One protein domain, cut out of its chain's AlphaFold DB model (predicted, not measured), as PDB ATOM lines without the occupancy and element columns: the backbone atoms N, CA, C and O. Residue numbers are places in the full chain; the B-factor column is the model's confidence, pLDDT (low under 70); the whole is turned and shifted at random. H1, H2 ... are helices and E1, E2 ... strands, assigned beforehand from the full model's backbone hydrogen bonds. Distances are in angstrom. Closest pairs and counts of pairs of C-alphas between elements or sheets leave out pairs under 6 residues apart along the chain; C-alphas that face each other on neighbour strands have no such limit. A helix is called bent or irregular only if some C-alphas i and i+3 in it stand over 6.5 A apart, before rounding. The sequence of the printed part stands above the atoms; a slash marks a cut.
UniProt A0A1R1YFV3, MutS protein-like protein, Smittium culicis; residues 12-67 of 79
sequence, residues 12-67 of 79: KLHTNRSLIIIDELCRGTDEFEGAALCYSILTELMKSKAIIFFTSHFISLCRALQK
ATOM      1  N   LYS A  12     164.006 220.532 142.751       96.94
ATOM      2  CA  LYS A  12     164.275 221.912 142.311       96.94
ATOM      3  C   LYS A  12     165.617 222.099 141.607       96.94
ATOM      4  O   LYS A  12     165.729 223.001 140.784       96.94
ATOM      5  N   LEU A  13     166.637 221.325 141.974       96.50
ATOM      6  CA  LEU A  13     168.023 221.584 141.563       96.50
ATOM      7  C   LEU A  13     168.588 220.562 140.574       96.50
ATOM      8  O   LEU A  13     169.667 220.792 140.027       96.50
ATOM      9  N   HIS A  14     167.917 219.428 140.365       97.31
ATOM     10  CA  HIS A  14     168.432 218.403 139.466       97.31
ATOM     11  C   HIS A  14     168.561 218.912 138.024       97.31
ATOM     12  O   HIS A  14     167.800 219.748 137.541       97.31
ATOM     13  N   THR A  15     169.550 218.370 137.323       96.94
ATOM     14  CA  THR A  15     169.811 218.644 135.911       96.94
ATOM     15  C   THR A  15     169.891 217.326 135.153       96.94
ATOM     16  O   THR A  15     170.000 216.254 135.742       96.94
ATOM     17  N   ASN A  16     169.941 217.390 133.827       96.94
ATOM     18  CA  ASN A  16     170.171 216.224 132.972       96.94
ATOM     19  C   ASN A  16     171.532 215.524 133.177       96.94
ATOM     20  O   ASN A  16     171.732 214.456 132.612       96.94
ATOM     21  N   ARG A  17     172.470 216.109 133.936       97.06
ATOM     22  CA  ARG A  17     173.775 215.506 134.273       97.06
ATOM     23  C   ARG A  17     173.858 215.031 135.724       97.06
ATOM     24  O   ARG A  17     174.927 214.628 136.173       97.06
ATOM     25  N   SER A  18     172.764 215.128 136.474       97.88
ATOM     26  CA  SER A  18     172.727 214.699 137.868       97.88
ATOM     27  C   SER A  18     172.742 213.171 137.977       97.88
ATOM     28  O   SER A  18     172.107 212.476 137.184       97.88
ATOM     29  N   LEU A  19     173.442 212.673 138.997       97.88
ATOM     30  CA  LEU A  19     173.269 211.326 139.535       97.88
ATOM     31  C   LEU A  19     172.405 211.444 140.790       97.88
ATOM     32  O   LEU A  19     172.783 212.136 141.737       97.88
ATOM     33  N   ILE A  20     171.241 210.807 140.780       97.94
ATOM     34  CA  ILE A  20     170.276 210.837 141.876       97.94
ATOM     35  C   ILE A  20     170.221 209.441 142.486       97.94
ATOM     36  O   ILE A  20     169.999 208.467 141.774       97.94
ATOM     37  N   ILE A  21     170.425 209.349 143.798       97.81
ATOM     38  CA  ILE A  21     170.344 208.098 144.555       97.81
ATOM     39  C   ILE A  21     169.350 208.324 145.685       97.81
ATOM     40  O   ILE A  21     169.498 209.268 146.463       97.81
ATOM     41  N   ILE A  22     168.323 207.488 145.739       96.81
ATOM     42  CA  ILE A  22     167.250 207.573 146.725       96.81
ATOM     43  C   ILE A  22     167.103 206.197 147.361       96.81
ATOM     44  O   ILE A  22     166.940 205.206 146.648       96.81
ATOM     45  N   ASP A  23     167.153 206.167 148.690       95.44
ATOM     46  CA  ASP A  23     167.084 204.938 149.469       95.44
ATOM     47  C   ASP A  23     165.797 204.893 150.301       95.44
ATOM     48  O   ASP A  23     165.584 205.766 151.147       95.44
ATOM     49  N   GLU A  24     164.926 203.923 150.011       94.56
ATOM     50  CA  GLU A  24     163.677 203.632 150.736       94.56
ATOM     51  C   GLU A  24     162.829 204.866 151.106       94.56
ATOM     52  O   GLU A  24     162.483 205.111 152.271       94.56
ATOM     53  N   LEU A  25     162.470 205.660 150.092       95.62
ATOM     54  CA  LEU A  25     161.612 206.830 150.275       95.62
ATOM     55  C   LEU A  25     160.215 206.420 150.774       95.62
ATOM     56  O   LEU A  25     159.623 205.464 150.271       95.62
ATOM     57  N   CYS A  26     159.666 207.191 151.716       94.69
ATOM     58  CA  CYS A  26     158.337 207.007 152.310       94.69
ATOM     59  C   CYS A  26     158.167 205.735 153.161       94.69
ATOM     60  O   CYS A  26     157.034 205.322 153.396       94.69
ATOM     61  N   ARG A  27     159.242 205.137 153.694       88.88
ATOM     62  CA  ARG A  27     159.159 203.905 154.517       88.88
ATOM     63  C   ARG A  27     158.299 204.001 155.790       88.88
ATOM     64  O   ARG A  27     157.966 202.981 156.377       88.88
ATOM     65  N   GLY A  28     158.004 205.214 156.265       87.62
ATOM     66  CA  GLY A  28     157.184 205.466 157.462       87.62
ATOM     67  C   GLY A  28     155.742 205.890 157.166       87.62
ATOM     68  O   GLY A  28     155.039 206.299 158.087       87.62
ATOM     69  N   THR A  29     155.339 205.864 155.898       91.56
ATOM     70  CA  THR A  29     153.999 206.233 155.425       91.56
ATOM     71  C   THR A  29     153.197 204.962 155.137       91.56
ATOM     72  O   THR A  29     153.783 203.893 154.976       91.56
ATOM     73  N   ASP A  30     151.868 205.070 155.070       94.94
ATOM     74  CA  ASP A  30     151.014 203.993 154.559       94.94
ATOM     75  C   ASP A  30     151.545 203.442 153.224       94.94
ATOM     76  O   ASP A  30     152.088 204.187 152.407       94.94
ATOM     77  N   GLU A  31     151.397 202.137 153.006       92.38
ATOM     78  CA  GLU A  31     151.967 201.453 151.844       92.38
ATOM     79  C   GLU A  31     151.419 202.003 150.519       92.38
ATOM     80  O   GLU A  31     152.185 202.267 149.588       92.38
ATOM     81  N   PHE A  32     150.103 202.223 150.427       93.94
ATOM     82  CA  PHE A  32     149.477 202.725 149.205       93.94
ATOM     83  C   PHE A  32     149.797 204.202 148.986       93.94
ATOM     84  O   PHE A  32     150.167 204.592 147.874       93.94
ATOM     85  N   GLU A  33     149.690 205.024 150.032       95.25
ATOM     86  CA  GLU A  33     150.007 206.454 149.940       95.25
ATOM     87  C   GLU A  33     151.495 206.688 149.640       95.25
ATOM     88  O   GLU A  33     151.848 207.512 148.791       95.25
ATOM     89  N   GLY A  34     152.375 205.926 150.291       95.25
ATOM     90  CA  GLY A  34     153.820 205.963 150.101       95.25
ATOM     91  C   GLY A  34     154.219 205.561 148.686       95.25
ATOM     92  O   GLY A  34     154.960 206.297 148.029       95.25
ATOM     93  N   ALA A  35     153.678 204.451 148.171       96.06
ATOM     94  CA  ALA A  35     153.919 204.015 146.798       96.06
ATOM     95  C   ALA A  35     153.419 205.044 145.770       96.06
ATOM     96  O   ALA A  35     154.133 205.340 144.807       96.06
ATOM     97  N   ALA A  36     152.236 205.632 145.985       96.00
ATOM     98  CA  ALA A  36     151.691 206.672 145.113       96.00
ATOM     99  C   ALA A  36     152.578 207.927 145.094       96.00
ATOM    100  O   ALA A  36     152.890 208.453 144.021       96.00
ATOM    101  N   LEU A  37     153.047 208.377 146.261       95.81
ATOM    102  CA  LEU A  37     153.929 209.536 146.367       95.81
ATOM    103  C   LEU A  37     155.283 209.284 145.684       95.81
ATOM    104  O   LEU A  37     155.744 210.117 144.900       95.81
ATOM    105  N   CYS A  38     155.891 208.120 145.923       96.69
ATOM    106  CA  CYS A  38     157.128 207.709 145.258       96.69
ATOM    107  C   CYS A  38     156.958 207.642 143.736       96.69
ATOM    108  O   CYS A  38     157.809 208.148 143.004       96.69
ATOM    109  N   TYR A  39     155.841 207.093 143.252       96.12
ATOM    110  CA  TYR A  39     155.527 207.041 141.826       96.12
ATOM    111  C   TYR A  39     155.471 208.439 141.201       96.12
ATOM    112  O   TYR A  39     156.100 208.680 140.167       96.12
ATOM    113  N   SER A  40     154.762 209.381 141.830       96.44
ATOM    114  CA  SER A  40     154.665 210.760 141.342       96.44
ATOM    115  C   SER A  40     156.026 211.461 141.302       96.44
ATOM    116  O   SER A  40     156.343 212.118 140.312       96.44
ATOM    117  N   ILE A  41     156.852 211.291 142.339       96.50
ATOM    118  CA  ILE A  41     158.190 211.894 142.407       96.50
ATOM    119  C   ILE A  41     159.112 211.313 141.331       96.50
ATOM    120  O   ILE A  41     159.772 212.069 140.617       96.50
ATOM    121  N   LEU A  42     159.148 209.987 141.183       95.75
ATOM    122  CA  LEU A  42     159.980 209.331 140.174       95.75
ATOM    123  C   LEU A  42     159.545 209.707 138.760       95.75
ATOM    124  O   LEU A  42     160.395 210.010 137.930       95.75
ATOM    125  N   THR A  43     158.238 209.781 138.508       94.44
ATOM    126  CA  THR A  43     157.698 210.218 137.214       94.44
ATOM    127  C   THR A  43     158.169 211.629 136.858       94.44
ATOM    128  O   THR A  43     158.496 211.886 135.701       94.44
ATOM    129  N   GLU A  44     158.237 212.544 137.831       95.44
ATOM    130  CA  GLU A  44     158.768 213.890 137.604       95.44
ATOM    131  C   GLU A  44     160.272 213.866 137.308       95.44
ATOM    132  O   GLU A  44     160.710 214.433 136.309       95.44
ATOM    133  N   LEU A  45     161.064 213.156 138.118       95.31
ATOM    134  CA  LEU A  45     162.513 213.054 137.914       95.31
ATOM    135  C   LEU A  45     162.868 212.416 136.564       95.31
ATOM    136  O   LEU A  45     163.817 212.848 135.910       95.31
ATOM    137  N   MET A  46     162.081 211.437 136.114       92.88
ATOM    138  CA  MET A  46     162.238 210.766 134.820       92.88
ATOM    139  C   MET A  46     161.969 211.670 133.609       92.88
ATOM    140  O   MET A  46     162.347 211.308 132.495       92.88
ATOM    141  N   LYS A  47     161.336 212.840 133.784       93.12
ATOM    142  CA  LYS A  47     161.239 213.843 132.705       93.12
ATOM    143  C   LYS A  47     162.601 214.454 132.386       93.12
ATOM    144  O   LYS A  47     162.825 214.927 131.271       93.12
ATOM    145  N   SER A  48     163.516 214.447 133.353       92.50
ATOM    146  CA  SER A  48     164.918 214.770 133.116       92.50
ATOM    147  C   SER A  48     165.657 213.572 132.504       92.50
ATOM    148  O   SER A  48     165.227 212.430 132.614       92.50
ATOM    149  N   LYS A  49     166.818 213.814 131.884       91.50
ATOM    150  CA  LYS A  49     167.731 212.739 131.437       91.50
ATOM    151  C   LYS A  49     168.754 212.342 132.516       91.50
ATOM    152  O   LYS A  49     169.818 211.832 132.177       91.50
ATOM    153  N   ALA A  50     168.474 212.648 133.785       96.88
ATOM    154  CA  ALA A  50     169.350 212.296 134.898       96.88
ATOM    155  C   ALA A  50     169.437 210.773 135.075       96.88
ATOM    156  O   ALA A  50     168.495 210.044 134.762       96.88
ATOM    157  N   ILE A  51     170.556 210.300 135.626       97.06
ATOM    158  CA  ILE A  51     170.693 208.901 136.041       97.06
ATOM    159  C   ILE A  51     170.113 208.784 137.447       97.06
ATOM    160  O   ILE A  51     170.528 209.517 138.347       97.06
ATOM    161  N   ILE A  52     169.158 207.876 137.634       97.00
ATOM    162  CA  ILE A  52     168.422 207.715 138.887       97.00
ATOM    163  C   ILE A  52     168.561 206.269 139.358       97.00
ATOM    164  O   ILE A  52     168.187 205.344 138.641       97.00
ATOM    165  N   PHE A  53     169.058 206.089 140.578       97.38
ATOM    166  CA  PHE A  53     168.967 204.842 141.327       97.38
ATOM    167  C   PHE A  53     167.967 205.027 142.464       97.38
ATOM    168  O   PHE A  53     168.061 205.979 143.239       97.38
ATOM    169  N   PHE A  54     167.003 204.118 142.546       96.31
ATOM    170  CA  PHE A  54     165.945 204.151 143.543       96.31
ATOM    171  C   PHE A  54     165.749 202.748 144.112       96.31
ATOM    172  O   PHE A  54     165.579 201.798 143.346       96.31
ATOM    173  N   THR A  55     165.772 202.623 145.435       95.81
ATOM    174  CA  THR A  55     165.480 201.376 146.154       95.81
ATOM    175  C   THR A  55     164.123 201.496 146.847       95.81
ATOM    176  O   THR A  55     163.736 202.565 147.328       95.81
ATOM    177  N   SER A  56     163.358 200.405 146.877       93.81
ATOM    178  CA  SER A  56     162.099 200.356 147.615       93.81
ATOM    179  C   SER A  56     161.627 198.925 147.823       93.81
ATOM    180  O   SER A  56     161.858 198.054 146.986       93.81
ATOM    181  N   HIS A  57     160.892 198.725 148.915       92.69
ATOM    182  CA  HIS A  57     160.119 197.514 149.177       92.69
ATOM    183  C   HIS A  57     158.728 197.526 148.517       92.69
ATOM    184  O   HIS A  57     158.022 196.522 148.551       92.69
ATOM    185  N   PHE A  58     158.317 198.630 147.885       93.94
ATOM    186  CA  PHE A  58     157.021 198.733 147.214       93.94
ATOM    187  C   PHE A  58     157.027 197.975 145.878       93.94
ATOM    188  O   PHE A  58     157.294 198.527 144.810       93.94
ATOM    189  N   ILE A  59     156.671 196.692 145.914       90.69
ATOM    190  CA  ILE A  59     156.593 195.831 144.719       90.69
ATOM    191  C   ILE A  59     155.582 196.379 143.696       90.69
ATOM    192  O   ILE A  59     155.800 196.299 142.483       90.69
ATOM    193  N   SER A  60     154.487 196.978 144.174       91.00
ATOM    194  CA  SER A  60     153.476 197.644 143.343       91.00
ATOM    195  C   SER A  60     154.069 198.793 142.515       91.00
ATOM    196  O   SER A  60     153.775 198.905 141.322       91.00
ATOM    197  N   LEU A  61     154.961 199.590 143.112       93.44
ATOM    198  CA  LEU A  61     155.688 200.676 142.455       93.44
ATOM    199  C   LEU A  61     156.635 200.140 141.375       93.44
ATOM    200  O   LEU A  61     156.602 200.624 140.243       93.44
ATOM    201  N   CYS A  62     157.427 199.111 141.692       90.94
ATOM    202  CA  CYS A  62     158.339 198.476 140.735       90.94
ATOM    203  C   CYS A  62     157.587 197.967 139.495       90.94
ATOM    204  O   CYS A  62     157.949 198.293 138.362       90.94
ATOM    205  N   ARG A  63     156.470 197.255 139.697       90.62
ATOM    206  CA  ARG A  63     155.610 196.758 138.606       90.62
ATOM    207  C   ARG A  63     154.995 197.887 137.776       90.62
ATOM    208  O   ARG A  63     154.838 197.741 136.563       90.62
ATOM    209  N   ALA A  64     154.629 199.004 138.403       92.25
ATOM    210  CA  ALA A  64     154.087 200.161 137.696       92.25
ATOM    211  C   ALA A  64     155.144 200.836 136.807       92.25
ATOM    212  O   ALA A  64     154.854 201.175 135.657       92.25
ATOM    213  N   LEU A  65     156.372 200.989 137.309       92.00
ATOM    214  CA  LEU A  65     157.459 201.666 136.600       92.00
ATOM    215  C   LEU A  65     158.064 200.829 135.470       92.00
ATOM    216  O   LEU A  65     158.441 201.407 134.451       92.00
ATOM    217  N   GLN A  66     158.084 199.498 135.595       89.44
ATOM    218  CA  GLN A  66     158.611 198.570 134.581       89.44
ATOM    219  C   GLN A  66     157.932 198.707 133.205       89.44
ATOM    220  O   GLN A  66     158.501 198.327 132.185       89.44
ATOM    221  N   LYS A  67     156.727 199.285 133.140       86.44
ATOM    222  CA  LYS A  67     156.041 199.580 131.871       86.44
ATOM    223  C   LYS A  67     156.758 200.644 131.027       86.44
ATOM    224  O   LYS A  67     156.483 200.754 129.835       86.44
TER     225      LYS A  67
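This is residues 12 to 67 of the 79 residues of the protein "MutS protein-like protein" of Smittium culicis (UniProt A0A1R1YFV3). Two short parallel strands, E1 and E2, lie side by side as a narrow ribbon, and the long helix H1 runs back over one face of it, close to lengthwise and opposite in direction to the strands. The short helix H2 follows E2 and packs on H1, with its own direction close to that of H1. The printed part has 56 residues with two named strands and two named helices, in the order E1, H1, E2, H2; the sheet has the order E1, E2 and is parallel, and the class is mixed, helices and strands. The whole is compact, with a radius of gyration of the C-alphas of 11.3 A and spans of 32 by 24 by 15 A.

Residues 12 to 18 come before the first named element. E1 is residues 19 to 23, from C-alpha 19 at (173.269, 211.326, 139.535), and measures 13.3 A from first to last C-alpha. H1 is residues 31 to 45, the longest helix, 21.0 A from C-alpha 31 at (151.967, 201.453, 151.844) to C-alpha 45. E2 is residues 51 to 55 and measures 13.6 A. H2 is residues 59 to 65, 10.0 A long, and ends with C-alpha 65 at (157.459, 201.666, 136.600). Neither helix is bent.

E1 and E2 are parallel neighbours, with 6 degrees between their directions. The C-alphas of Ile 20 and Ile 52 face each other at 4.7 A. N 20 and O 51 are within hydrogen-bond range at 2.8 A, and so are N 53 and O 20, also at 2.8 A. E1, H1 and E2 form a strand-helix-strand unit, two parallel neighbour strands with a helix between them along the chain, and its crossover is right-handed. H1 and E2 are near each other, with 5 pairs of C-alphas within 10 A and no pair within 8 A. H1 and H2 touch, H1 with residues 35 to 39 alone; the closest C-alphas are those of Ala 35 and Leu 61, 5.8 A apart. They run the same way at a shallow tilt of 26 degrees. E1 and H2 are apart. In H1 and H2, every O i to N i+4 pair is within hydrogen-bond range.

The two C-alphas farthest apart are those of Arg 17 and Asp 30, at 32.6 A. The C-alphas of Lys 12 and Lys 67, the first and last printed residues, are 26.0 A apart. The printed part has no cut. The link from E1 to H1 is short, with 7 residues; the links from H1 to E2, with 5 residues, and from E2 to H2, with 3, are tight. The mean pLDDT of the printed part is 94.5, and no printed residue is under 70.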